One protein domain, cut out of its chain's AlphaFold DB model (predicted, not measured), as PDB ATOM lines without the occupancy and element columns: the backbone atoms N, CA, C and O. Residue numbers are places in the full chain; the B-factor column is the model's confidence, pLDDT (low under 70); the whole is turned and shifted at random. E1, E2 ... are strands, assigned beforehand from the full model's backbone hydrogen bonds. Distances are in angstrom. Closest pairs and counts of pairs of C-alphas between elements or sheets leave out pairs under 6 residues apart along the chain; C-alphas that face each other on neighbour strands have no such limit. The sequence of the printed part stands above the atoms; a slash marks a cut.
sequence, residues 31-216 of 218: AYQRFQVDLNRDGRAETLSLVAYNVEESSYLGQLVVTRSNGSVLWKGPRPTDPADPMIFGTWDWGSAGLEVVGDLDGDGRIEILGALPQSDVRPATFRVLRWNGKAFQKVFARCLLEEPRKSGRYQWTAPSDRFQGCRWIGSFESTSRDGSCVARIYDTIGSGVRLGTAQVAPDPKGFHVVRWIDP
ATOM      1  N   ALA A  31     -43.459   6.849  46.529       96.94
ATOM      2  CA  ALA A  31     -42.458   7.377  45.608       96.94
ATOM      3  C   ALA A  31     -42.035   6.311  44.585       96.94
ATOM      4  O   ALA A  31     -41.468   5.280  44.967       96.94
ATOM      5  N   TYR A  32     -42.272   6.594  43.302       95.50
ATOM      6  CA  TYR A  32     -42.036   5.682  42.174       95.50
ATOM      7  C   TYR A  32     -40.823   6.065  41.318       95.50
ATOM      8  O   TYR A  32     -40.307   5.241  40.570       95.50
ATOM      9  N   GLN A  33     -40.319   7.291  41.460       95.56
ATOM     10  CA  GLN A  33     -39.079   7.733  40.828       95.56
ATOM     11  C   GLN A  33     -38.255   8.554  41.817       95.56
ATOM     12  O   GLN A  33     -38.830   9.300  42.611       95.56
ATOM     13  N   ARG A  34     -36.922   8.410  41.793       95.81
ATOM     14  CA  ARG A  34     -36.001   9.146  42.671       95.81
ATOM     15  C   ARG A  34     -34.714   9.541  41.951       95.81
ATOM     16  O   ARG A  34     -34.145   8.727  41.234       95.81
ATOM     17  N   PHE A  35     -34.241  10.751  42.223       94.50
ATOM     18  CA  PHE A  35     -32.942  11.280  41.809       94.50
ATOM     19  C   PHE A  35     -32.230  11.877  43.017       94.50
ATOM     20  O   PHE A  35     -32.879  12.407  43.919       94.50
ATOM     21  N   GLN A  36     -30.902  11.814  43.022       94.06
ATOM     22  CA  GLN A  36     -30.073  12.489  44.016       94.06
ATOM     23  C   GLN A  36     -29.219  13.548  43.331       94.06
ATOM     24  O   GLN A  36     -28.555  13.256  42.339       94.06
ATOM     25  N   VAL A  37     -29.244  14.765  43.865       94.00
ATOM     26  CA  VAL A  37     -28.470  15.901  43.358       94.00
ATOM     27  C   VAL A  37     -28.165  16.849  44.508       94.00
ATOM     28  O   VAL A  37     -28.996  17.037  45.388       94.00
ATOM     29  N   ASP A  38     -26.974  17.435  44.506       94.31
ATOM     30  CA  ASP A  38     -26.637  18.542  45.399       94.31
ATOM     31  C   ASP A  38     -27.266  19.830  44.845       94.31
ATOM     32  O   ASP A  38     -26.742  20.468  43.928       94.31
ATOM     33  N   LEU A  39     -28.467  20.136  45.332       94.75
ATOM     34  CA  LEU A  39     -29.355  21.165  44.798       94.75
ATOM     35  C   LEU A  39     -28.866  22.576  45.135       94.75
ATOM     36  O   LEU A  39     -29.134  23.531  44.402       94.75
ATOM     37  N   ASN A  40     -28.193  22.702  46.276       91.56
ATOM     38  CA  ASN A  40     -27.757  23.962  46.871       91.56
ATOM     39  C   ASN A  40     -26.220  24.128  46.868       91.56
ATOM     40  O   ASN A  40     -25.736  25.201  47.229       91.56
ATOM     41  N   ARG A  41     -25.477  23.111  46.412       90.12
ATOM     42  CA  ARG A  41     -24.007  23.055  46.337       90.12
ATOM     43  C   ARG A  41     -23.315  23.091  47.696       90.12
ATOM     44  O   ARG A  41     -22.212  23.629  47.814       90.12
ATOM     45  N   ASP A  42     -23.944  22.523  48.719       92.81
ATOM     46  CA  ASP A  42     -23.374  22.412  50.066       92.81
ATOM     47  C   ASP A  42     -22.557  21.121  50.284       92.81
ATOM     48  O   ASP A  42     -21.998  20.900  51.365       92.81
ATOM     49  N   GLY A  43     -22.448  20.278  49.254       92.88
ATOM     50  CA  GLY A  43     -21.757  18.993  49.278       92.88
ATOM     51  C   GLY A  43     -22.625  17.827  49.754       92.88
ATOM     52  O   GLY A  43     -22.121  16.702  49.846       92.88
ATOM     53  N   ARG A  44     -23.908  18.043  50.068       95.19
ATOM     54  CA  ARG A  44     -24.853  17.002  50.490       95.19
ATOM     55  C   ARG A  44     -26.011  16.919  49.511       95.19
ATOM     56  O   ARG A  44     -26.821  17.821  49.404       95.19
ATOM     57  N   ALA A  45     -26.158  15.765  48.870       95.44
ATOM     58  CA  ALA A  45     -27.260  15.559  47.941       95.44
ATOM     59  C   ALA A  45     -28.637  15.603  48.636       95.44
ATOM     60  O   ALA A  45     -28.891  14.884  49.612       95.44
ATOM     61  N   GLU A  46     -29.548  16.392  48.079       97.38
ATOM     62  CA  GLU A  46     -30.987  16.252  48.251       97.38
ATOM     63  C   GLU A  46     -31.525  15.092  47.403       97.38
ATOM     64  O   GLU A  46     -30.918  14.653  46.424       97.38
ATOM     65  N   THR A  47     -32.703  14.587  47.773       97.88
ATOM     66  CA  THR A  47     -33.450  13.618  46.969       97.88
ATOM     67  C   THR A  47     -34.671  14.286  46.350       97.88
ATOM     68  O   THR A  47     -35.512  14.844  47.052       97.88
ATOM     69  N   LEU A  48     -34.791  14.188  45.031       98.06
ATOM     70  CA  LEU A  48     -35.994  14.524  44.277       98.06
ATOM     71  C   LEU A  48     -36.780  13.236  44.076       98.06
ATOM     72  O   LEU A  48     -36.232  12.257  43.577       98.06
ATOM     73  N   SER A  49     -38.051  13.222  44.455       98.25
ATOM     74  CA  SER A  49     -38.941  12.075  44.282       98.25
ATOM     75  C   SER A  49     -40.193  12.478  43.518       98.25
ATOM     76  O   SER A  49     -40.741  13.544  43.784       98.25
ATOM     77  N   LEU A  50     -40.687  11.609  42.640       98.31
ATOM     78  CA  LEU A  50     -42.081  11.664  42.202       98.31
ATOM     79  C   LEU A  50     -42.903  10.740  43.095       98.31
ATOM     80  O   LEU A  50     -42.649   9.535  43.149       98.31
ATOM     81  N   VAL A  51     -43.844  11.328  43.831       98.44
ATOM     82  CA  VAL A  51     -44.737  10.642  44.769       98.44
ATOM     83  C   VAL A  51     -46.105  10.486  44.126       98.44
ATOM     84  O   VAL A  51     -46.708  11.486  43.742       98.44
ATOM     85  N   ALA A  52     -46.580   9.248  44.010       98.25
ATOM     86  CA  ALA A  52     -47.834   8.940  43.344       98.25
ATOM     87  C   ALA A  52     -49.022   9.608  44.040       98.25
ATOM     88  O   ALA A  52     -49.119   9.617  45.271       98.25
ATOM     89  N   TYR A  53     -49.919  10.153  43.231       98.38
ATOM     90  CA  TYR A  53     -51.200  10.663  43.661       98.38
ATOM     91  C   TYR A  53     -52.267  10.539  42.577       98.38
ATOM     92  O   TYR A  53     -51.919  10.421  41.407       98.38
ATOM     93  N   ASN A  54     -53.548  10.610  42.954       97.12
ATOM     94  CA  ASN A  54     -54.672  10.358  42.043       97.12
ATOM     95  C   ASN A  54     -54.476   9.020  41.312       97.12
ATOM     96  O   ASN A  54     -54.445   8.968  40.087       97.12
ATOM     97  N   VAL A  55     -54.238   7.961  42.087       96.31
ATOM     98  CA  VAL A  55     -54.038   6.613  41.549       96.31
ATOM     99  C   VAL A  55     -55.386   6.008  41.170       96.31
ATOM    100  O   VAL A  55     -56.273   5.871  42.013       96.31
ATOM    101  N   GLU A  56     -55.510   5.622  39.908       93.69
ATOM    102  CA  GLU A  56     -56.666   4.943  39.329       93.69
ATOM    103  C   GLU A  56     -56.239   3.578  38.761       93.69
ATOM    104  O   GLU A  56     -55.082   3.176  38.864       93.69
ATOM    105  N   GLU A  57     -57.169   2.840  38.154       89.00
ATOM    106  CA  GLU A  57     -56.907   1.490  37.626       89.00
ATOM    107  C   GLU A  57     -55.819   1.460  36.534       89.00
ATOM    108  O   GLU A  57     -55.081   0.483  36.421       89.00
ATOM    109  N   SER A  58     -55.706   2.526  35.736       88.44
ATOM    110  CA  SER A  58     -54.786   2.606  34.587       88.44
ATOM    111  C   SER A  58     -53.987   3.911  34.513       88.44
ATOM    112  O   SER A  58     -53.318   4.175  33.513       88.44
ATOM    113  N   SER A  59     -54.044   4.740  35.557       94.38
ATOM    114  CA  SER A  59     -53.378   6.041  35.580       94.38
ATOM    115  C   SER A  59     -52.889   6.397  36.984       94.38
ATOM    116  O   SER A  59     -53.385   5.896  37.994       94.38
ATOM    117  N   TYR A  60     -51.874   7.251  37.049       96.62
ATOM    118  CA  TYR A  60     -51.449   7.903  38.286       96.62
ATOM    119  C   TYR A  60     -50.699   9.185  37.956       96.62
ATOM    120  O   TYR A  60     -50.038   9.289  36.922       96.62
ATOM    121  N   LEU A  61     -50.733  10.147  38.870       97.81
ATOM    122  CA  LEU A  61     -49.975  11.390  38.780       97.81
ATOM    123  C   LEU A  61     -48.821  11.402  39.788       97.81
ATOM    124  O   LEU A  61     -48.783  10.612  40.727       97.81
ATOM    125  N   GLY A  62     -47.844  12.282  39.586       97.94
ATOM    126  CA  GLY A  62     -46.628  12.367  40.391       97.94
ATOM    127  C   GLY A  62     -46.391  13.750  40.969       97.94
ATOM    128  O   GLY A  62     -46.191  14.713  40.234       97.94
ATOM    129  N   GLN A  63     -46.373  13.862  42.295       98.56
ATOM    130  CA  GLN A  63     -45.997  15.093  42.978       98.56
ATOM    131  C   GLN A  63     -44.478  15.118  43.113       98.56
ATOM    132  O   GLN A  63     -43.899  14.232  43.744       98.56
ATOM    133  N   LEU A  64     -43.833  16.152  42.573       98.56
ATOM    134  CA  LEU A  64     -42.409  16.377  42.802       98.56
ATOM    135  C   LEU A  64     -42.174  16.791  44.261       98.56
ATOM    136  O   LEU A  64     -42.661  17.827  44.715       98.56
ATOM    137  N   VAL A  65     -41.417  15.990  45.002       98.62
ATOM    138  CA  VAL A  65     -41.057  16.229  46.404       98.62
ATOM    139  C   VAL A  65     -39.544  16.272  46.531       98.62
ATOM    140  O   VAL A  65     -38.851  15.380  46.051       98.62
ATOM    141  N   VAL A  66     -39.036  17.298  47.210       98.50
ATOM    142  CA  VAL A  66     -37.612  17.460  47.507       98.50
ATOM    143  C   VAL A  66     -37.399  17.216  48.992       98.50
ATOM    144  O   VAL A  66     -38.019  17.878  49.831       98.50
ATOM    145  N   THR A  67     -36.511  16.290  49.327       98.38
ATOM    146  CA  THR A  67     -36.092  16.008  50.700       98.38
ATOM    147  C   THR A  67     -34.604  16.268  50.874       98.38
ATOM    148  O   THR A  67     -33.798  16.043  49.972       98.38
ATOM    149  N   ARG A  68     -34.224  16.735  52.063       96.88
ATOM    150  CA  ARG A  68     -32.820  16.832  52.470       96.88
ATOM    151  C   ARG A  68     -32.215  15.440  52.638       96.88
ATOM    152  O   ARG A  68     -32.935  14.458  52.817       96.88
ATOM    153  N   SER A  69     -30.889  15.378  52.704       94.06
ATOM    154  CA  SER A  69     -30.128  14.154  53.007       94.06
ATOM    155  C   SER A  69     -30.557  13.446  54.304       94.06
ATOM    156  O   SER A  69     -30.442  12.230  54.406       94.06
ATOM    157  N   ASN A  70     -31.105  14.179  55.279       93.88
ATOM    158  CA  ASN A  70     -31.646  13.619  56.524       93.88
ATOM    159  C   ASN A  70     -33.110  13.132  56.426       93.88
ATOM    160  O   ASN A  70     -33.711  12.810  57.447       93.88
ATOM    161  N   GLY A  71     -33.709  13.144  55.233       94.19
ATOM    162  CA  GLY A  71     -35.089  12.717  54.981       94.19
ATOM    163  C   GLY A  71     -36.166  13.777  55.236       94.19
ATOM    164  O   GLY A  71     -37.316  13.570  54.852       94.19
ATOM    165  N   SER A  72     -35.834  14.931  55.827       97.19
ATOM    166  CA  SER A  72     -36.816  16.008  56.024       97.19
ATOM    167  C   SER A  72     -37.250  16.621  54.691       97.19
ATOM    168  O   SER A  72     -36.430  16.848  53.801       97.19
ATOM    169  N   VAL A  73     -38.538  16.937  54.553       97.88
ATOM    170  CA  VAL A  73     -39.062  17.606  53.355       97.88
ATOM    171  C   VAL A  73     -38.543  19.043  53.300       97.88
ATOM    172  O   VAL A  73     -38.706  19.816  54.244       97.88
ATOM    173  N   LEU A  74     -37.915  19.397  52.180       97.56
ATOM    174  CA  LEU A  74     -37.502  20.758  51.853       97.56
ATOM    175  C   LEU A  74     -38.626  21.496  51.122       97.56
ATOM    176  O   LEU A  74     -38.928  22.641  51.450       97.56
ATOM    177  N   TRP A  75     -39.249  20.834  50.147       98.44
ATOM    178  CA  TRP A  75     -40.295  21.416  49.312       98.44
ATOM    179  C   TRP A  75     -41.200  20.333  48.716       98.44
ATOM    180  O   TRP A  75     -40.763  19.208  48.466       98.44
ATOM    181  N   LYS A  76     -42.465  20.684  48.472       98.56
ATOM    182  CA  LYS A  76     -43.417  19.881  47.699       98.56
ATOM    183  C   LYS A  76     -43.973  20.743  46.574       98.56
ATOM    184  O   LYS A  76     -44.421  21.862  46.826       98.56
ATOM    185  N   GLY A  77     -43.955  20.211  45.361       98.19
ATOM    186  CA  GLY A  77     -44.601  20.817  44.208       98.19
ATOM    187  C   GLY A  77     -46.125  20.794  44.302       98.19
ATOM    188  O   GLY A  77     -46.689  20.176  45.214       98.19
ATOM    189  N   PRO A  78     -46.808  21.471  43.369       97.94
ATOM    190  CA  PRO A  78     -48.257  21.374  43.250       97.94
ATOM    191  C   PRO A  78     -48.692  19.939  42.897       97.94
ATOM    192  O   PRO A  78     -47.873  19.098  42.529       97.94
ATOM    193  N   ARG A  79     -49.998  19.671  43.005       98.19
ATOM    194  CA  ARG A  79     -50.654  18.444  42.520       98.19
ATOM    195  C   ARG A  79     -51.599  18.797  41.358       98.19
ATOM    196  O   ARG A  79     -52.813  18.777  41.563       98.19
ATOM    197  N   PRO A  80     -51.084  19.228  40.191       97.00
ATOM    198  CA  PRO A  80     -51.938  19.579  39.060       97.00
ATOM    199  C   PRO A  80     -52.656  18.342  38.506       97.00
ATOM    200  O   PRO A  80     -52.183  17.220  38.649       97.00
ATOM    201  N   THR A  81     -53.795  18.535  37.854       95.12
ATOM    202  CA  THR A  81     -54.494  17.465  37.115       95.12
ATOM    203  C   THR A  81     -54.562  17.741  35.617       95.12
ATOM    204  O   THR A  81     -54.960  16.867  34.859       95.12
ATOM    205  N   ASP A  82     -54.182  18.948  35.191       93.62
ATOM    206  CA  ASP A  82     -54.137  19.352  33.789       93.62
ATOM    207  C   ASP A  82     -52.843  18.833  33.126       93.62
ATOM    208  O   ASP A  82     -51.752  19.213  33.566       93.62
ATOM    209  N   PRO A  83     -52.923  18.004  32.064       89.00
ATOM    210  CA  PRO A  83     -51.758  17.549  31.301       89.00
ATOM    211  C   PRO A  83     -50.936  18.669  30.643       89.00
ATOM    212  O   PRO A  83     -49.802  18.426  30.227       89.00
ATOM    213  N   ALA A  84     -51.472  19.888  30.535       88.56
ATOM    214  CA  ALA A  84     -50.736  21.052  30.044       88.56
ATOM    215  C   ALA A  84     -49.897  21.756  31.132       88.56
ATOM    216  O   ALA A  84     -49.072  22.622  30.809       88.56
ATOM    217  N   ASP A  85     -50.086  21.416  32.413       94.12
ATOM    218  CA  ASP A  85     -49.357  22.047  33.513       94.12
ATOM    219  C   ASP A  85     -47.861  21.672  33.463       94.12
ATOM    220  O   ASP A  85     -47.503  20.501  33.347       94.12
ATOM    221  N   PRO A  86     -46.930  22.635  33.570       91.44
ATOM    222  CA  PRO A  86     -45.497  22.344  33.525       91.44
ATOM    223  C   PRO A  86     -44.977  21.489  34.691       91.44
ATOM    224  O   PRO A  86     -43.855  21.003  34.609       91.44
ATOM    225  N   MET A  87     -45.730  21.344  35.777       95.31
ATOM    226  CA  MET A  87     -45.424  20.501  36.933       95.31
ATOM    227  C   MET A  87     -46.221  19.191  36.917       95.31
ATOM    228  O   MET A  87     -46.276  18.511  37.942       95.31
ATOM    229  N   ILE A  88     -46.843  18.829  35.790       95.69
ATOM    230  CA  ILE A  88     -47.498  17.533  35.638       95.69
ATOM    231  C   ILE A  88     -46.463  16.425  35.403       95.69
ATOM    232  O   ILE A  88     -45.564  16.527  34.563       95.69
ATOM    233  N   PHE A  89     -46.616  15.344  36.157       97.06
ATOM    234  CA  PHE A  89     -45.885  14.092  36.010       97.06
ATOM    235  C   PHE A  89     -46.875  12.954  36.216       97.06
ATOM    236  O   PHE A  89     -47.863  13.135  36.930       97.06
ATOM    237  N   GLY A  90     -46.611  11.790  35.642       95.94
ATOM    238  CA  GLY A  90     -47.504  10.651  35.794       95.94
ATOM    239  C   GLY A  90     -47.520   9.728  34.595       95.94
ATOM    240  O   GLY A  90     -46.653   9.790  33.721       95.94
ATOM    241  N   THR A  91     -48.520   8.863  34.582       94.81
ATOM    242  CA  THR A  91     -48.867   7.989  33.470       94.81
ATOM    243  C   THR A  91     -50.362   8.100  33.206       94.81
ATOM    244  O   THR A  91     -51.169   8.074  34.133       94.81
ATOM    245  N   TRP A  92     -50.685   8.205  31.925       93.00
ATOM    246  CA  TRP A  92     -52.007   8.174  31.324       93.00
ATOM    247  C   TRP A  92     -52.072   6.982  30.362       93.00
ATOM    248  O   TRP A  92     -51.044   6.436  29.957       93.00
ATOM    249  N   ASP A  93     -53.272   6.624  29.930       89.88
ATOM    250  CA  ASP A  93     -53.517   5.617  28.892       89.88
ATOM    251  C   ASP A  93     -52.833   5.949  27.550       89.88
ATOM    252  O   ASP A  93     -52.490   5.050  26.783       89.88
ATOM    253  N   TRP A  94     -52.584   7.233  27.283       88.44
ATOM    254  CA  TRP A  94     -51.935   7.719  26.063       88.44
ATOM    255  C   TRP A  94     -50.469   8.148  26.244       88.44
ATOM    256  O   TRP A  94     -49.844   8.560  25.271       88.44
ATOM    257  N   GLY A  95     -49.871   8.068  27.435       90.06
ATOM    258  CA  GLY A  95     -48.453   8.418  27.585       90.06
ATOM    259  C   GLY A  95     -47.974   8.557  29.021       90.06
ATOM    260  O   GLY A  95     -48.751   8.492  29.964       90.06
ATOM    261  N   SER A  96     -46.676   8.797  29.198       91.81
ATOM    262  CA  SER A  96     -46.063   8.998  30.515       91.81
ATOM    263  C   SER A  96     -45.174  10.233  30.521       91.81
ATOM    264  O   SER A  96     -44.592  10.606  29.506       91.81
ATOM    265  N   ALA A  97     -45.045  10.853  31.689       94.19
ATOM    266  CA  ALA A  97     -44.186  12.002  31.928       94.19
ATOM    267  C   ALA A  97     -43.439  11.823  33.253       94.19
ATOM    268  O   ALA A  97     -44.020  11.922  34.335       94.19
ATOM    269  N   GLY A  98     -42.134  11.575  33.165       94.94
ATOM    270  CA  GLY A  98     -41.239  11.412  34.312       94.94
ATOM    271  C   GLY A  98     -40.137  12.466  34.352       94.94
ATOM    272  O   GLY A  98     -40.090  13.377  33.525       94.94
ATOM    273  N   LEU A  99     -39.253  12.355  35.336       95.44
ATOM    274  CA  LEU A  99     -37.952  13.020  35.334       95.44
ATOM    275  C   LEU A  99     -36.994  12.202  34.457       95.44
ATOM    276  O   LEU A  99     -36.997  10.974  34.538       95.44
ATOM    277  N   GLU A 100     -36.166  12.862  33.659       95.75
ATOM    278  CA  GLU A 100     -35.199  12.194  32.780       95.75
ATOM    279  C   GLU A 100     -33.765  12.629  33.074       95.75
ATOM    280  O   GLU A 100     -32.877  11.789  33.193       95.75
ATOM    281  N   VAL A 101     -33.548  13.933  33.260       96.06
ATOM    282  CA  VAL A 101     -32.242  14.489  33.633       96.06
ATOM    283  C   VAL A 101     -32.413  15.440  34.809       96.06
ATOM    284  O   VAL A 101     -33.370  16.213  34.863       96.06
ATOM    285  N   VAL A 102     -31.464  15.388  35.742       94.88
ATOM    286  CA  VAL A 102     -31.338  16.334  36.853       94.88
ATOM    287  C   VAL A 102     -29.879  16.771  36.944       94.88
ATOM    288  O   VAL A 102     -29.002  15.929  37.134       94.88
ATOM    289  N   GLY A 103     -29.610  18.067  36.801       93.94
ATOM    290  CA  GLY A 103     -28.250  18.610  36.803       93.94
ATOM    291  C   GLY A 103     -28.193  20.067  36.353       93.94
ATOM    292  O   GLY A 103     -29.222  20.645  36.032       93.94
ATOM    293  N   ASP A 104     -26.993  20.646  36.345       94.00
ATOM    294  CA  ASP A 104     -26.723  21.979  35.785       94.00
ATOM    295  C   ASP A 104     -26.547  21.854  34.264       94.00
ATOM    296  O   ASP A 104     -25.520  21.361  33.787       94.00
ATOM    297  N   LEU A 105     -27.594  22.188  33.511       93.94
ATOM    298  CA  LEU A 105     -27.688  21.944  32.068       93.94
ATOM    299  C   LEU A 105     -27.128  23.097  31.232       93.94
ATOM    300  O   LEU A 105     -26.690  22.876  30.105       93.94
ATOM    301  N   ASP A 106     -27.150  24.326  31.742       93.38
ATOM    302  CA  ASP A 106     -26.597  25.488  31.038       93.38
ATOM    303  C   ASP A 106     -25.302  26.025  31.664       93.38
ATOM    304  O   ASP A 106     -24.703  26.959  31.131       93.38
ATOM    305  N   GLY A 107     -24.811  25.405  32.735       91.81
ATOM    306  CA  GLY A 107     -23.568  25.787  33.398       91.81
ATOM    307  C   GLY A 107     -23.685  27.080  34.204       91.81
ATOM    308  O   GLY A 107     -22.653  27.673  34.533       91.81
ATOM    309  N   ASP A 108     -24.901  27.556  34.501       92.94
ATOM    310  CA  ASP A 108     -25.128  28.810  35.231       92.94
ATOM    311  C   ASP A 108     -24.978  28.666  36.752       92.94
ATOM    312  O   ASP A 108     -25.006  29.654  37.496       92.94
ATOM    313  N   GLY A 109     -24.790  27.440  37.224       92.19
ATOM    314  CA  GLY A 109     -24.629  27.150  38.630       92.19
ATOM    315  C   GLY A 109     -25.884  26.615  39.320       92.19
ATOM    316  O   GLY A 109     -25.820  26.256  40.500       92.19
ATOM    317  N   ARG A 110     -27.025  26.579  38.638       94.75
ATOM    318  CA  ARG A 110     -28.304  26.126  39.190       94.75
ATOM    319  C   ARG A 110     -28.614  24.728  38.691       94.75
ATOM    320  O   ARG A 110     -28.003  24.224  37.766       94.75
ATOM    321  N   ILE A 111     -29.509  24.054  39.404       96.25
ATOM    322  CA  ILE A 111     -29.942  22.714  39.030       96.25
ATOM    323  C   ILE A 111     -31.257  22.817  38.277       96.25
ATOM    324  O   ILE A 111     -32.237  23.394  38.771       96.25
ATOM    325  N   GLU A 112     -31.286  22.190  37.110       97.12
ATOM    326  CA  GLU A 112     -32.474  21.961  36.320       97.12
ATOM    327  C   GLU A 112     -32.945  20.513  36.407       97.12
ATOM    328  O   GLU A 112     -32.191  19.568  36.638       97.12
ATOM    329  N   ILE A 113     -34.238  20.361  36.163       96.94
ATOM    330  CA  ILE A 113     -34.895  19.114  35.814       96.94
ATOM    331  C   ILE A 113     -35.310  19.219  34.356       96.94
ATOM    332  O   ILE A 113     -35.901  20.220  33.942       96.94
ATOM    333  N   LEU A 114     -35.097  18.136  33.624       96.69
ATOM    334  CA  LEU A 114     -35.634  17.905  32.297       96.69
ATOM    335  C   LEU A 114     -36.493  16.639  32.323       96.69
ATOM    336  O   LEU A 114     -36.107  15.628  32.912       96.69
ATOM    337  N   GLY A 115     -37.657  16.694  31.684       95.56
ATOM    338  CA  GLY A 115     -38.507  15.526  31.452       95.56
ATOM    339  C   GLY A 115     -39.459  15.763  30.290       95.56
ATOM    340  O   GLY A 115     -39.892  16.901  30.079       95.56
ATOM    341  N   ALA A 116     -39.775  14.725  29.520       94.00
ATOM    342  CA  ALA A 116     -40.739  14.840  28.438       94.00
ATOM    343  C   ALA A 116     -42.143  15.161  28.978       94.00
ATOM    344  O   ALA A 116     -42.569  14.677  30.036       94.00
ATOM    345  N   LEU A 117     -42.864  16.010  28.249       92.94
ATOM    346  CA  LEU A 117     -44.318  16.084  28.335       92.94
ATOM    347  C   LEU A 117     -44.910  14.760  27.829       92.94
ATOM    348  O   LEU A 117     -44.299  14.114  26.974       92.94
ATOM    349  N   PRO A 118     -46.073  14.341  28.349       89.94
ATOM    350  CA  PRO A 118     -46.678  13.091  27.914       89.94
ATOM    351  C   PRO A 118     -47.048  13.162  26.426       89.94
ATOM    352  O   PRO A 118     -47.496  14.199  25.932       89.94
ATOM    353  N   GLN A 119     -46.839  12.061  25.705       89.00
ATOM    354  CA  GLN A 119     -47.030  11.971  24.256       89.00
ATOM    355  C   GLN A 119     -47.328  10.518  23.849       89.00
ATOM    356  O   GLN A 119     -46.765   9.593  24.432       89.00
ATOM    357  N   SER A 120     -48.173  10.337  22.825       85.25
ATOM    358  CA  SER A 120     -48.620   9.029  22.308       85.25
ATOM    359  C   SER A 120     -48.084   8.667  20.915       85.25
ATOM    360  O   SER A 120     -48.385   7.594  20.393       85.25
ATOM    361  N   ASP A 121     -47.321   9.555  20.277       86.69
ATOM    362  CA  ASP A 121     -46.859   9.401  18.895       86.69
ATOM    363  C   ASP A 121     -45.342   9.593  18.747       86.69
ATOM    364  O   ASP A 121     -44.615   9.776  19.719       86.69
ATOM    365  N   VAL A 122     -44.853   9.550  17.506       85.12
ATOM    366  CA  VAL A 122     -43.423   9.635  17.166       85.12
ATOM    367  C   VAL A 122     -42.959  11.044  16.779       85.12
ATOM    368  O   VAL A 122     -41.932  11.180  16.120       85.12
ATOM    369  N   ARG A 123     -43.695  12.109  17.114       91.44
ATOM    370  CA  ARG A 123     -43.221  13.487  16.900       91.44
ATOM    371  C   ARG A 123     -42.037  13.819  17.819       91.44
ATOM    372  O   ARG A 123     -41.783  13.098  18.787       91.44
ATOM    373  N   PRO A 124     -41.294  14.908  17.547       94.75
ATOM    374  CA  PRO A 124     -40.289  15.402  18.472       94.75
ATOM    375  C   PRO A 124     -40.834  15.583  19.888       94.75
ATOM    376  O   PRO A 124     -41.770  16.352  20.106       94.75
ATOM    377  N   ALA A 125     -40.205  14.906  20.850       94.56
ATOM    378  CA  ALA A 125     -40.548  15.059  22.254       94.56
ATOM    379  C   ALA A 125     -40.376  16.523  22.676       94.56
ATOM    380  O   ALA A 125     -39.367  17.171  22.373       94.56
ATOM    381  N   THR A 126     -41.378  17.055  23.372       95.50
ATOM    382  CA  THR A 126     -41.267  18.356  24.034       95.50
ATOM    383  C   THR A 126     -40.846  18.126  25.472       95.50
ATOM    384  O   THR A 126     -41.570  17.502  26.243       95.50
ATOM    385  N   PHE A 127     -39.699  18.668  25.859       96.69
ATOM    386  CA  PHE A 127     -39.193  18.582  27.220       96.69
ATOM    387  C   PHE A 127     -39.572  19.831  28.004       96.69
ATOM    388  O   PHE A 127     -39.347  20.952  27.539       96.69
ATOM    389  N   ARG A 128     -40.112  19.653  29.213       96.50
ATOM    390  CA  ARG A 128     -40.183  20.731  30.209       96.50
ATOM    391  C   ARG A 128     -38.818  20.887  30.867       96.50
ATOM    392  O   ARG A 128     -38.187  19.894  31.217       96.50
ATOM    393  N   VAL A 129     -38.406  22.136  31.068       97.56
ATOM    394  CA  VAL A 129     -37.244  22.485  31.887       97.56
ATOM    395  C   VAL A 129     -37.726  23.248  33.109       97.56
ATOM    396  O   VAL A 129     -38.379  24.292  32.989       97.56
ATOM    397  N   LEU A 130     -37.413  22.713  34.284       98.25
ATOM    398  CA  LEU A 130     -37.696  23.336  35.571       98.25
ATOM    399  C   LEU A 130     -36.377  23.687  36.245       98.25
ATOM    400  O   LEU A 130     -35.497  22.841  36.303       98.25
ATOM    401  N   ARG A 131     -36.249  24.887  36.806       98.00
ATOM    402  CA  ARG A 131     -35.037  25.340  37.499       98.00
ATOM    403  C   ARG A 131     -35.302  25.536  38.978       98.00
ATOM    404  O   ARG A 131     -36.323  26.118  39.354       98.00
ATOM    405  N   TRP A 132     -34.375  25.081  39.811       97.88
ATOM    406  CA  TRP A 132     -34.386  25.383  41.232       97.88
ATOM    407  C   TRP A 132     -33.958  26.829  41.481       97.88
ATOM    408  O   TRP A 132     -32.902  27.267  41.026       97.88
ATOM    409  N   ASN A 133     -34.762  27.579  42.232       95.69
ATOM    410  CA  ASN A 133     -34.469  28.976  42.570       95.69
ATOM    411  C   ASN A 133     -33.965  29.179  44.013       95.69
ATOM    412  O   ASN A 133     -33.947  30.307  44.501       95.69
ATOM    413  N   GLY A 134     -33.616  28.099  44.717       94.56
ATOM    414  CA  GLY A 134     -33.267  28.119  46.143       94.56
ATOM    415  C   GLY A 134     -34.427  27.757  47.077       94.56
ATOM    416  O   GLY A 134     -34.191  27.399  48.229       94.56
ATOM    417  N   LYS A 135     -35.676  27.816  46.598       95.12
ATOM    418  CA  LYS A 135     -36.883  27.554  47.404       95.12
ATOM    419  C   LYS A 135     -37.874  26.599  46.740       95.12
ATOM    420  O   LYS A 135     -38.552  25.849  47.437       95.12
ATOM    421  N   ALA A 136     -38.006  26.674  45.421       97.31
ATOM    422  CA  ALA A 136     -38.934  25.876  44.634       97.31
ATOM    423  C   ALA A 136     -38.380  25.646  43.224       97.31
ATOM    424  O   ALA A 136     -37.568  26.432  42.725       97.31
ATOM    425  N   PHE A 137     -38.874  24.603  42.558       98.12
ATOM    426  CA  PHE A 137     -38.721  24.486  41.113       98.12
ATOM    427  C   PHE A 137     -39.700  25.425  40.403       98.12
ATOM    428  O   PHE A 137     -40.857  25.551  40.807       98.12
ATOM    429  N   GLN A 138     -39.244  26.075  39.335       97.12
ATOM    430  CA  GLN A 138     -40.058  26.938  38.477       97.12
ATOM    431  C   GLN A 138     -39.859  26.568  37.010       97.12
ATOM    432  O   GLN A 138     -38.751  26.226  36.604       97.12
ATOM    433  N   LYS A 139     -40.924  26.661  36.207       96.62
ATOM    434  CA  LYS A 139     -40.831  26.469  34.756       96.62
ATOM    435  C   LYS A 139     -39.905  27.524  34.157       96.62
ATOM    436  O   LYS A 139     -40.131  28.714  34.354       96.62
ATOM    437  N   VAL A 140     -38.928  27.077  33.374       97.19
ATOM    438  CA  VAL A 140     -38.122  27.948  32.513       97.19
ATOM    439  C   VAL A 140     -38.767  28.006  31.130       97.19
ATOM    440  O   VAL A 140     -39.207  29.060  30.681       97.19
ATOM    441  N   PHE A 141     -38.898  26.852  30.470       96.56
ATOM    442  CA  PHE A 141     -39.552  26.712  29.168       96.56
ATOM    443  C   PHE A 141     -40.010  25.267  28.921       96.56
ATOM    444  O   PHE A 141     -39.762  24.371  29.729       96.56
ATOM    445  N   ALA A 142     -40.687  25.050  27.792       96.31
ATOM    446  CA  ALA A 142     -40.930  23.730  27.218       96.31
ATOM    447  C   ALA A 142     -40.546  23.759  25.731       96.31
ATOM    448  O   ALA A 142     -41.010  24.645  25.008       96.31
ATOM    449  N   ARG A 143     -39.639  22.874  25.304       96.75
ATOM    450  CA  ARG A 143     -38.986  22.925  23.983       96.75
ATOM    451  C   ARG A 143     -38.594  21.537  23.478       96.75
ATOM    452  O   ARG A 143     -38.412  20.620  24.274       96.75
ATOM    453  N   CYS A 144     -38.439  21.403  22.166       97.38
ATOM    454  CA  CYS A 144     -37.868  20.207  21.545       97.38
ATOM    455  C   CYS A 144     -36.342  20.327  21.441       97.38
ATOM    456  O   CYS A 144     -35.784  21.422  21.534       97.38
ATOM    457  N   LEU A 145     -35.684  19.190  21.209       97.75
ATOM    458  CA  LEU A 145     -34.249  19.095  20.941       97.75
ATOM    459  C   LEU A 145     -34.024  18.555  19.527       97.75
ATOM    460  O   LEU A 145     -33.932  17.342  19.334       97.75
ATOM    461  N   LEU A 146     -33.961  19.451  18.538       97.00
ATOM    462  CA  LEU A 146     -33.817  19.102  17.119       97.00
ATOM    463  C   LEU A 146     -32.371  19.258  16.642       97.00
ATOM    464  O   LEU A 146     -31.703  20.233  16.981       97.00
ATOM    465  N   GLU A 147     -31.893  18.316  15.829       97.06
ATOM    466  CA  GLU A 147     -30.573  18.402  15.209       97.06
ATOM    467  C   GLU A 147     -30.563  19.457  14.098       97.06
ATOM    468  O   GLU A 147     -31.142  19.250  13.027       97.06
ATOM    469  N   GLU A 148     -29.855  20.564  14.322       91.31
ATOM    470  CA  GLU A 148     -29.768  21.662  13.359       91.31
ATOM    471  C   GLU A 148     -28.341  22.243  13.283       91.31
ATOM    472  O   GLU A 148     -27.807  22.690  14.302       91.31
ATOM    473  N   PRO A 149     -27.701  22.272  12.092       92.38
ATOM    474  CA  PRO A 149     -28.126  21.616  10.852       92.38
ATOM    475  C   PRO A 149     -28.041  20.084  10.967       92.38
ATOM    476  O   PRO A 149     -27.343  19.543  11.824       92.38
ATOM    477  N   ARG A 150     -28.730  19.369  10.073       88.94
ATOM    478  CA  ARG A 150     -28.716  17.898  10.037       88.94
ATOM    479  C   ARG A 150     -27.285  17.358   9.902       88.94
ATOM    480  O   ARG A 150     -26.495  17.897   9.128       88.94
ATOM    481  N   LYS A 151     -26.980  16.264  10.605       90.62
ATOM    482  CA  LYS A 151     -25.641  15.654  10.748       90.62
ATOM    483  C   LYS A 151     -24.604  16.503  11.501       90.62
ATOM    484  O   LYS A 151     -23.427  16.155  11.473       90.62
ATOM    485  N   SER A 152     -24.999  17.585  12.170       95.75
ATOM    486  CA  SER A 152     -24.076  18.371  13.003       95.75
ATOM    487  C   SER A 152     -23.726  17.698  14.331       95.75
ATOM    488  O   SER A 152     -22.747  18.088  14.965       95.75
ATOM    489  N   GLY A 153     -24.544  16.745  14.790       97.06
ATOM    490  CA  GLY A 153     -24.491  16.237  16.155       97.06
ATOM    491  C   GLY A 153     -24.925  17.261  17.208       97.06
ATOM    492  O   GLY A 153     -24.703  17.011  18.388       97.06
ATOM    493  N   ARG A 154     -25.514  18.404  16.823       98.12
ATOM    494  CA  ARG A 154     -26.001  19.447  17.738       98.12
ATOM    495  C   ARG A 154     -27.517  19.497  17.751       98.12
ATOM    496  O   ARG A 154     -28.128  19.853  16.750       98.12
ATOM    497  N   TYR A 155     -28.090  19.196  18.905       98.06
ATOM    498  CA  TYR A 155     -29.517  19.191  19.181       98.06
ATOM    499  C   TYR A 155     -29.879  20.458  19.937       98.06
ATOM    500  O   TYR A 155     -29.573  20.587  21.120       98.06
ATOM    501  N   GLN A 156     -30.480  21.413  19.243       97.44
ATOM    502  CA  GLN A 156     -30.745  22.736  19.787       97.44
ATOM    503  C   GLN A 156     -32.138  22.814  20.398       97.44
ATOM    504  O   GLN A 156     -33.073  22.154  19.942       97.44
ATOM    505  N   TRP A 157     -32.281  23.672  21.403       97.50
ATOM    506  CA  TRP A 157     -33.575  24.042  21.955       97.50
ATOM    507  C   TRP A 157     -34.425  24.777  20.919       97.50
ATOM    508  O   TRP A 157     -34.201  25.961  20.654       97.50
ATOM    509  N   THR A 158     -35.459  24.122  20.403       96.19
ATOM    510  CA  THR A 158     -36.409  24.720  19.456       96.19
ATOM    511  C   THR A 158     -37.792  24.867  20.075       96.19
ATOM    512  O   THR A 158     -38.132  24.196  21.050       96.19
ATOM    513  N   ALA A 159     -38.626  25.737  19.502       95.12
ATOM    514  CA  ALA A 159     -40.044  25.748  19.848       95.12
ATOM    515  C   ALA A 159     -40.655  24.342  19.647       95.12
ATOM    516  O   ALA A 159     -40.152  23.590  18.799       95.12
ATOM    517  N   PRO A 160     -41.708  23.984  20.407       92.94
ATOM    518  CA  PRO A 160     -42.472  22.768  20.155       92.94
ATOM    519  C   PRO A 160     -42.840  22.660  18.676       92.94
ATOM    520  O   PRO A 160     -43.226  23.655  18.055       92.94
ATOM    521  N   SER A 161     -42.661  21.477  18.098       88.12
ATOM    522  CA  SER A 161     -42.838  21.284  16.665       88.12
ATOM    523  C   SER A 161     -43.515  19.964  16.357       88.12
ATOM    524  O   SER A 161     -43.054  18.906  16.772       88.12
ATOM    525  N   ASP A 162     -44.541  20.036  15.515       86.19
ATOM    526  CA  ASP A 162     -45.148  18.861  14.891       86.19
ATOM    527  C   ASP A 162     -44.360  18.382  13.668       86.19
ATOM    528  O   ASP A 162     -44.703  17.379  13.039       86.19
ATOM    529  N   ARG A 163     -43.287  19.093  13.304       83.69
ATOM    530  CA  ARG A 163     -42.424  18.712  12.194       83.69
ATOM    531  C   ARG A 163     -41.589  17.506  12.602       83.69
ATOM    532  O   ARG A 163     -40.534  17.638  13.211       83.69
ATOM    533  N   PHE A 164     -42.039  16.330  12.189       82.06
ATOM    534  CA  PHE A 164     -41.294  15.097  12.398       82.06
ATOM    535  C   PHE A 164     -40.600  14.599  11.130       82.06
ATOM    536  O   PHE A 164     -39.616  13.890  11.258       82.06
ATOM    537  N   GLN A 165     -41.043  14.968   9.919       87.00
ATOM    538  CA  GLN A 165     -40.441  14.494   8.664       87.00
ATOM    539  C   GLN A 165     -39.133  15.218   8.308       87.00
ATOM    540  O   GLN A 165     -39.055  16.450   8.302       87.00
ATOM    541  N   GLY A 166     -38.112  14.438   7.947       88.19
ATOM    542  CA  GLY A 166     -36.789  14.945   7.580       88.19
ATOM    543  C   GLY A 166     -36.003  15.523   8.760       88.19
ATOM    544  O   GLY A 166     -35.006  16.220   8.550       88.19
ATOM    545  N   CYS A 167     -36.416  15.223   9.990       91.94
ATOM    546  CA  CYS A 167     -35.826  15.729  11.223       91.94
ATOM    547  C   CYS A 167     -35.082  14.620  11.969       91.94
ATOM    548  O   CYS A 167     -35.367  13.437  11.799       91.94
ATOM    549  N   ARG A 168     -34.131  15.020  12.810       95.81
ATOM    550  CA  ARG A 168     -33.509  14.158  13.812       95.81
ATOM    551  C   ARG A 168     -33.619  14.860  15.157       95.81
ATOM    552  O   ARG A 168     -33.404  16.066  15.210       95.81
ATOM    553  N   TRP A 169     -33.971  14.148  16.218       97.19
ATOM    554  CA  TRP A 169     -34.191  14.744  17.537       97.19
ATOM    555  C   TRP A 169     -33.782  13.806  18.667       97.19
ATOM    556  O   TRP A 169     -33.643  12.597  18.465       97.19
ATOM    557  N   ILE A 170     -33.574  14.373  19.854       97.75
ATOM    558  CA  ILE A 170     -33.506  13.596  21.094       97.75
ATOM    559  C   ILE A 170     -34.945  13.293  21.515       97.75
ATOM    560  O   ILE A 170     -35.729  14.217  21.716       97.75
ATOM    561  N   GLY A 171     -35.298  12.011  21.594       96.19
ATOM    562  CA  GLY A 171     -36.633  11.558  21.996       96.19
ATOM    563  C   GLY A 171     -36.761  11.306  23.495       96.19
ATOM    564  O   GLY A 171     -37.823  11.542  24.054       96.19
ATOM    565  N   SER A 172     -35.683  10.866  24.142       96.56
ATOM    566  CA  SER A 172     -35.622  10.672  25.592       96.56
ATOM    567  C   SER A 172     -34.178  10.575  26.081       96.56
ATOM    568  O   SER A 172     -33.253  10.351  25.288       96.56
ATOM    569  N   PHE A 173     -33.984  10.703  27.390       97.31
ATOM    570  CA  PHE A 173     -32.735  10.408  28.082       97.31
ATOM    571  C   PHE A 173     -32.888   9.156  28.949       97.31
ATOM    572  O   PHE A 173     -33.821   9.019  29.732       97.31
ATOM    573  N   GLU A 174     -31.952   8.225  28.795       93.50
ATOM    574  CA  GLU A 174     -31.958   6.921  29.465       93.50
ATOM    575  C   GLU A 174     -31.160   6.956  30.777       93.50
ATOM    576  O   GLU A 174     -31.454   6.216  31.713       93.50
ATOM    577  N   SER A 175     -30.123   7.799  30.852       90.69
ATOM    578  CA  SER A 175     -29.316   7.982  32.063       90.69
ATOM    579  C   SER A 175     -28.498   9.274  32.027       90.69
ATOM    580  O   SER A 175     -28.204   9.804  30.953       90.69
ATOM    581  N   THR A 176     -28.074   9.732  33.206       90.88
ATOM    582  CA  THR A 176     -27.169  10.872  33.394       90.88
ATOM    583  C   THR A 176     -25.942  10.433  34.191       90.88
ATOM    584  O   THR A 176     -26.050   9.774  35.225       90.88
ATOM    585  N   SER A 177     -24.763  10.792  33.698       87.88
ATOM    586  CA  SER A 177     -23.465  10.562  34.328       87.88
ATOM    587  C   SER A 177     -23.117  11.697  35.291       87.88
ATOM    588  O   SER A 177     -23.663  12.794  35.218       87.88
ATOM    589  N   ARG A 178     -22.153  11.458  36.191       82.06
ATOM    590  CA  ARG A 178     -21.717  12.461  37.185       82.06
ATOM    591  C   ARG A 178     -21.121  13.731  36.576       82.06
ATOM    592  O   ARG A 178     -21.118  14.759  37.236       82.06
ATOM    593  N   ASP A 179     -20.597  13.645  35.358       84.94
ATOM    594  CA  ASP A 179     -20.047  14.777  34.608       84.94
ATOM    595  C   ASP A 179     -21.122  15.574  33.844       84.94
ATOM    596  O   ASP A 179     -20.786  16.466  33.070       84.94
ATOM    597  N   GLY A 180     -22.404  15.244  34.032       87.56
ATOM    598  CA  GLY A 180     -23.534  15.871  33.347       87.56
ATOM    599  C   GLY A 180     -23.811  15.308  31.951       87.56
ATOM    600  O   GLY A 180     -24.852  15.613  31.367       87.56
ATOM    601  N   SER A 181     -22.938  14.452  31.406       94.25
ATOM    602  CA  SER A 181     -23.222  13.784  30.136       94.25
ATOM    603  C   SER A 181     -24.370  12.785  30.292       94.25
ATOM    604  O   SER A 181     -24.514  12.127  31.320       94.25
ATOM    605  N   CYS A 182     -25.204  12.655  29.270       97.12
ATOM    606  CA  CYS A 182     -26.382  11.800  29.286       97.12
ATOM    607  C   CYS A 182     -26.322  10.760  28.169       97.12
ATOM    608  O   CYS A 182     -25.744  11.006  27.112       97.12
ATOM    609  N   VAL A 183     -26.952   9.608  28.376       98.00
ATOM    610  CA  VAL A 183     -27.276   8.679  27.288       98.00
ATOM    611  C   VAL A 183     -28.659   9.045  26.771       98.00
ATOM    612  O   VAL A 183     -29.609   9.070  27.547       98.00
ATOM    613  N   ALA A 184     -28.766   9.355  25.483       98.44
ATOM    614  CA  ALA A 184     -29.995   9.811  24.848       98.44
ATOM    615  C   ALA A 184     -30.421   8.888  23.703       98.44
ATOM    616  O   ALA A 184     -29.591   8.455  22.891       98.44
ATOM    617  N   ARG A 185     -31.731   8.653  23.609       97.94
ATOM    618  CA  ARG A 185     -32.394   7.996  22.484       97.94
ATOM    619  C   ARG A 185     -32.580   9.015  21.366       97.94
ATOM    620  O   ARG A 185     -33.248  10.036  21.539       97.94
ATOM    621  N   ILE A 186     -32.004   8.734  20.207       97.81
ATOM    622  CA  ILE A 186     -32.084   9.583  19.023       97.81
ATOM    623  C   ILE A 186     -33.084   8.993  18.039       97.81
ATOM    624  O   ILE A 186     -32.981   7.828  17.661       97.81
ATOM    625  N   TYR A 187     -33.998   9.832  17.575       96.00
ATOM    626  CA  TYR A 187     -34.948   9.513  16.521       96.00
ATOM    627  C   TYR A 187     -34.541  10.258  15.260       96.00
ATOM    628  O   TYR A 187     -34.154  11.426  15.321       96.00
ATOM    629  N   ASP A 188     -34.614   9.592  14.117       95.00
ATOM    630  CA  ASP A 188     -34.256  10.163  12.829       95.00
ATOM    631  C   ASP A 188     -35.249   9.728  11.758       95.00
ATOM    632  O   ASP A 188     -35.395   8.538  11.483       95.00
ATOM    633  N   THR A 189     -35.913  10.682  11.118       92.25
ATOM    634  CA  THR A 189     -36.803  10.394   9.996       92.25
ATOM    635  C   THR A 189     -36.117  10.670   8.667       92.25
ATOM    636  O   THR A 189     -35.499  11.718   8.425       92.25
ATOM    637  N   ILE A 190     -36.234   9.691   7.772       83.75
ATOM    638  CA  ILE A 190     -35.790   9.766   6.380       83.75
ATOM    639  C   ILE A 190     -36.900   9.162   5.525       83.75
ATOM    640  O   ILE A 190     -37.210   7.978   5.652       83.75
ATOM    641  N   GLY A 191     -37.506   9.973   4.655       80.81
ATOM    642  CA  GLY A 191     -38.709   9.562   3.928       80.81
ATOM    643  C   GLY A 191     -39.856   9.259   4.897       80.81
ATOM    644  O   GLY A 191     -40.155  10.077   5.765       80.81
ATOM    645  N   SER A 192     -40.474   8.085   4.760       75.81
ATOM    646  CA  SER A 192     -41.558   7.607   5.632       75.81
ATOM    647  C   SER A 192     -41.088   6.782   6.840       75.81
ATOM    648  O   SER A 192     -41.913   6.405   7.668       75.81
ATOM    649  N   GLY A 193     -39.791   6.474   6.949       85.88
ATOM    650  CA  GLY A 193     -39.251   5.618   8.007       85.88
ATOM    651  C   GLY A 193     -38.757   6.395   9.228       85.88
ATOM    652  O   GLY A 193     -38.245   7.509   9.095       85.88
ATOM    653  N   VAL A 194     -38.856   5.766  10.404       91.06
ATOM    654  CA  VAL A 194     -38.211   6.208  11.650       91.06
ATOM    655  C   VAL A 194     -37.031   5.284  11.933       91.06
ATOM    656  O   VAL A 194     -37.192   4.067  11.996       91.06
ATOM    657  N   ARG A 195     -35.853   5.871  12.114       94.12
ATOM    658  CA  ARG A 195     -34.624   5.203  12.540       94.12
ATOM    659  C   ARG A 195     -34.330   5.581  13.977       94.12
ATOM    660  O   ARG A 195     -34.498   6.742  14.353       94.12
ATOM    661  N   LEU A 196     -33.868   4.620  14.762       95.69
ATOM    662  CA  LEU A 196     -33.524   4.828  16.166       95.69
ATOM    663  C   LEU A 196     -32.028   4.622  16.355       95.69
ATOM    664  O   LEU A 196     -31.448   3.710  15.773       95.69
ATOM    665  N   GLY A 197     -31.420   5.473  17.167       97.12
ATOM    666  CA  GLY A 197     -30.051   5.319  17.633       97.12
ATOM    667  C   GLY A 197     -29.928   5.724  19.093       97.12
ATOM    668  O   GLY A 197     -30.866   6.247  19.695       97.12
ATOM    669  N   THR A 198     -28.740   5.528  19.643       98.44
ATOM    670  CA  THR A 198     -28.386   5.912  21.006       98.44
ATOM    671  C   THR A 198     -27.038   6.621  20.987       98.44
ATOM    672  O   THR A 198     -26.084   6.172  20.343       98.44
ATOM    673  N   ALA A 199     -26.938   7.740  21.696       98.50
ATOM    674  CA  ALA A 199     -25.714   8.531  21.786       98.50
ATOM    675  C   ALA A 199     -25.430   8.947  23.225       98.50
ATOM    676  O   ALA A 199     -26.348   9.181  24.006       98.50
ATOM    677  N   GLN A 200     -24.148   9.098  23.551       98.44
ATOM    678  CA  GLN A 200     -23.752   9.914  24.689       98.44
ATOM    679  C   GLN A 200     -23.739  11.376  24.238       98.44
ATOM    680  O   GLN A 200     -23.070  11.718  23.257       98.44
ATOM    681  N   VAL A 201     -24.468  12.226  24.948       98.62
ATOM    682  CA  VAL A 201     -24.603  13.659  24.685       98.62
ATOM    683  C   VAL A 201     -24.166  14.469  25.901       98.62
ATOM    684  O   VAL A 201     -24.262  13.992  27.028       98.62
ATOM    685  N   ALA A 202     -23.696  15.691  25.689       97.56
ATOM    686  CA  ALA A 202     -23.386  16.632  26.760       97.56
ATOM    687  C   ALA A 202     -24.239  17.901  26.609       97.56
ATOM    688  O   ALA A 202     -24.447  18.344  25.472       97.56
ATOM    689  N   PRO A 203     -24.756  18.454  27.717       97.12
ATOM    690  CA  PRO A 203     -25.565  19.661  27.686       97.12
ATOM    691  C   PRO A 203     -24.701  20.918  27.502       97.12
ATOM    692  O   PRO A 203     -23.521  20.946  27.860       97.12
ATOM    693  N   ASP A 204     -25.295  21.954  26.920       95.06
ATOM    694  CA  ASP A 204     -24.791  23.327  26.892       95.06
ATOM    695  C   ASP A 204     -25.985  24.314  26.863       95.06
ATOM    696  O   ASP A 204     -27.127  23.890  26.651       95.06
ATOM    697  N   PRO A 205     -25.781  25.641  27.025       95.12
ATOM    698  CA  PRO A 205     -26.888  26.607  27.039       95.12
ATOM    699  C   PRO A 205     -27.823  26.570  25.820       95.12
ATOM    700  O   PRO A 205     -28.946  27.075  25.880       95.12
ATOM    701  N   LYS A 206     -27.373  26.025  24.684       95.94
ATOM    702  CA  LYS A 206     -28.147  25.946  23.441       95.94
ATOM    703  C   LYS A 206     -28.853  24.604  23.262       95.94
ATOM    704  O   LYS A 206     -29.699  24.518  22.372       95.94
ATOM    705  N   GLY A 207     -28.555  23.594  24.077       97.31
ATOM    706  CA  GLY A 207     -29.167  22.271  24.001       97.31
ATOM    707  C   GLY A 207     -28.185  21.170  24.368       97.31
ATOM    708  O   GLY A 207     -27.604  21.180  25.445       97.31
ATOM    709  N   PHE A 208     -28.017  20.199  23.476       98.31
ATOM    710  CA  PHE A 208     -27.129  19.058  23.671       98.31
ATOM    711  C   PHE A 208     -26.279  18.818  22.428       98.31
ATOM    712  O   PHE A 208     -26.709  19.064  21.300       98.31
ATOM    713  N   HIS A 209     -25.080  18.279  22.608       98.19
ATOM    714  CA  HIS A 209     -24.249  17.828  21.497       98.19
ATOM    715  C   HIS A 209     -23.768  16.395  21.702       98.19
ATOM    716  O   HIS A 209     -23.517  15.963  22.825       98.19
ATOM    717  N   VAL A 210     -23.637  15.647  20.608       98.38
ATOM    718  CA  VAL A 210     -23.119  14.277  20.616       98.38
ATOM    719  C   VAL A 210     -21.646  14.305  20.994       98.38
ATOM    720  O   VAL A 210     -20.827  14.888  20.290       98.38
ATOM    721  N   VAL A 211     -21.318  13.617  22.083       97.88
ATOM    722  CA  VAL A 211     -19.939  13.306  22.472       97.88
ATOM    723  C   VAL A 211     -19.463  12.087  21.688       97.88
ATOM    724  O   VAL A 211     -18.370  12.083  21.127       97.88
ATOM    725  N   ARG A 212     -20.303  11.048  21.616       97.62
ATOM    726  CA  ARG A 212     -20.069   9.853  20.797       97.62
ATOM    727  C   ARG A 212     -21.363   9.089  20.535       97.62
ATOM    728  O   ARG A 212     -22.267   9.068  21.370       97.62
ATOM    729  N   TRP A 213     -21.412   8.389  19.408       98.12
ATOM    730  CA  TRP A 213     -22.464   7.412  19.139       98.12
ATOM    731  C   TRP A 213     -22.211   6.120  19.919       98.12
ATOM    732  O   TRP A 213     -21.077   5.646  19.988       98.12
ATOM    733  N   ILE A 214     -23.271   5.568  20.503       98.00
ATOM    734  CA  ILE A 214     -23.286   4.212  21.066       98.00
ATOM    735  C   ILE A 214     -23.810   3.260  19.988       98.00
ATOM    736  O   ILE A 214     -23.136   2.292  19.652       98.00
ATOM    737  N   ASP A 215     -24.947   3.608  19.381       97.69
ATOM    738  CA  ASP A 215     -25.443   3.000  18.149       97.69
ATOM    739  C   ASP A 215     -26.033   4.087  17.232       97.69
ATOM    740  O   ASP A 215     -26.981   4.771  17.624       97.69
ATOM    741  N   PRO A 216     -25.466   4.335  16.040       94.88
ATOM    742  CA  PRO A 216     -25.998   5.333  15.117       94.88
ATOM    743  C   PRO A 216     -27.398   4.965  14.591       94.88
ATOM    744  O   PRO A 216     -27.664   3.780  14.403       94.88
TER     745      PRO A 216
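This is residues 31 to 216 of the 218 residues of the protein "VCBS repeat-containing protein" of Burkholderiales bacterium (UniProt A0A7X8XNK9). A large nine-strand sheet, E7 to E15, is curled back on itself like a flattened, nearly closed barrel, and a smaller twisted sheet, E1 to E4, makes a second lobe at one end. The little hairpin E5 and E6 sits between the two lobes. The printed part has 186 residues, 102 of them in fifteen named strands, E1 to E15 in chain order, with no named helix: all strand. The large sheet's order is E7, E8, E9, E10, E11, E15, E14, E13, E12, all antiparallel. The whole is compact, with a radius of gyration of the C-alphas of 16.5 A and spans of 51 by 40 by 25 A.

In the large sheet, look first for E14, residues 193 to 204, which runs 29.7 A from C-alpha 193 at (-39.251, 5.618, 8.007) to C-alpha 204 at (-24.791, 23.327, 26.892) and bends by 76 degrees at residue 200. E10, residues 137 to 147, spans 27.8 A, E13, residues 182 to 190, 24.8 A, E12, residues 168 to 176, 20.8 A, and E15, residues 207 to 215, 20.5 A. The shorter ones are E7, 101 to 103, E8, 112 to 116, E9, 127 to 132, and E11, 154 to 158. In the second sheet find E1, residues 31 to 37, from C-alpha 31 at (-42.458, 7.377, 45.608), then E2, 46 to 53, E3, 60 to 67, and E4, 73 to 76. E5 is residues 90 to 92 and E6 95 to 97.

The large sheet is a folded sheet, bent back into two leaves: E7, E8, E9, E10, E11 and E15 face E13 and E12, with E14 as the hinge. For E14 and E13 look at N 184 and O 199, 2.8 A apart; for E11 and E15, at N 155 and O 208, 2.8 A. Across the fold, the closest C-alphas of E10 and E12 are those of Leu 146 and Trp 169, 4.4 A apart; those of edge strands E7 and E12, Val 101 and Thr 176, are 6.2 A apart. E7 to E11, E12 to E15 and E1 to E4 are meanders, each strand the antiparallel neighbour of the one before. In the hairpin E2 and E3, N 49 and O 65 are 2.8 A apart. E3 and E5 meet only at a point, C-alphas 61 and 90, 3.9 A apart. In the hairpin E5 and E6, N 92 and O 95 are 2.8 A apart. The closest C-alphas of E6 and E8, Ala 97 and Ala 116, are 5.7 A apart.

The C-alphas farthest apart are those of Asn 70 and Gly 191, 53.2 A. The printed part has no cut; its one long link is E4 to E5, residues 77 to 89. No printed residue is under 70 in pLDDT.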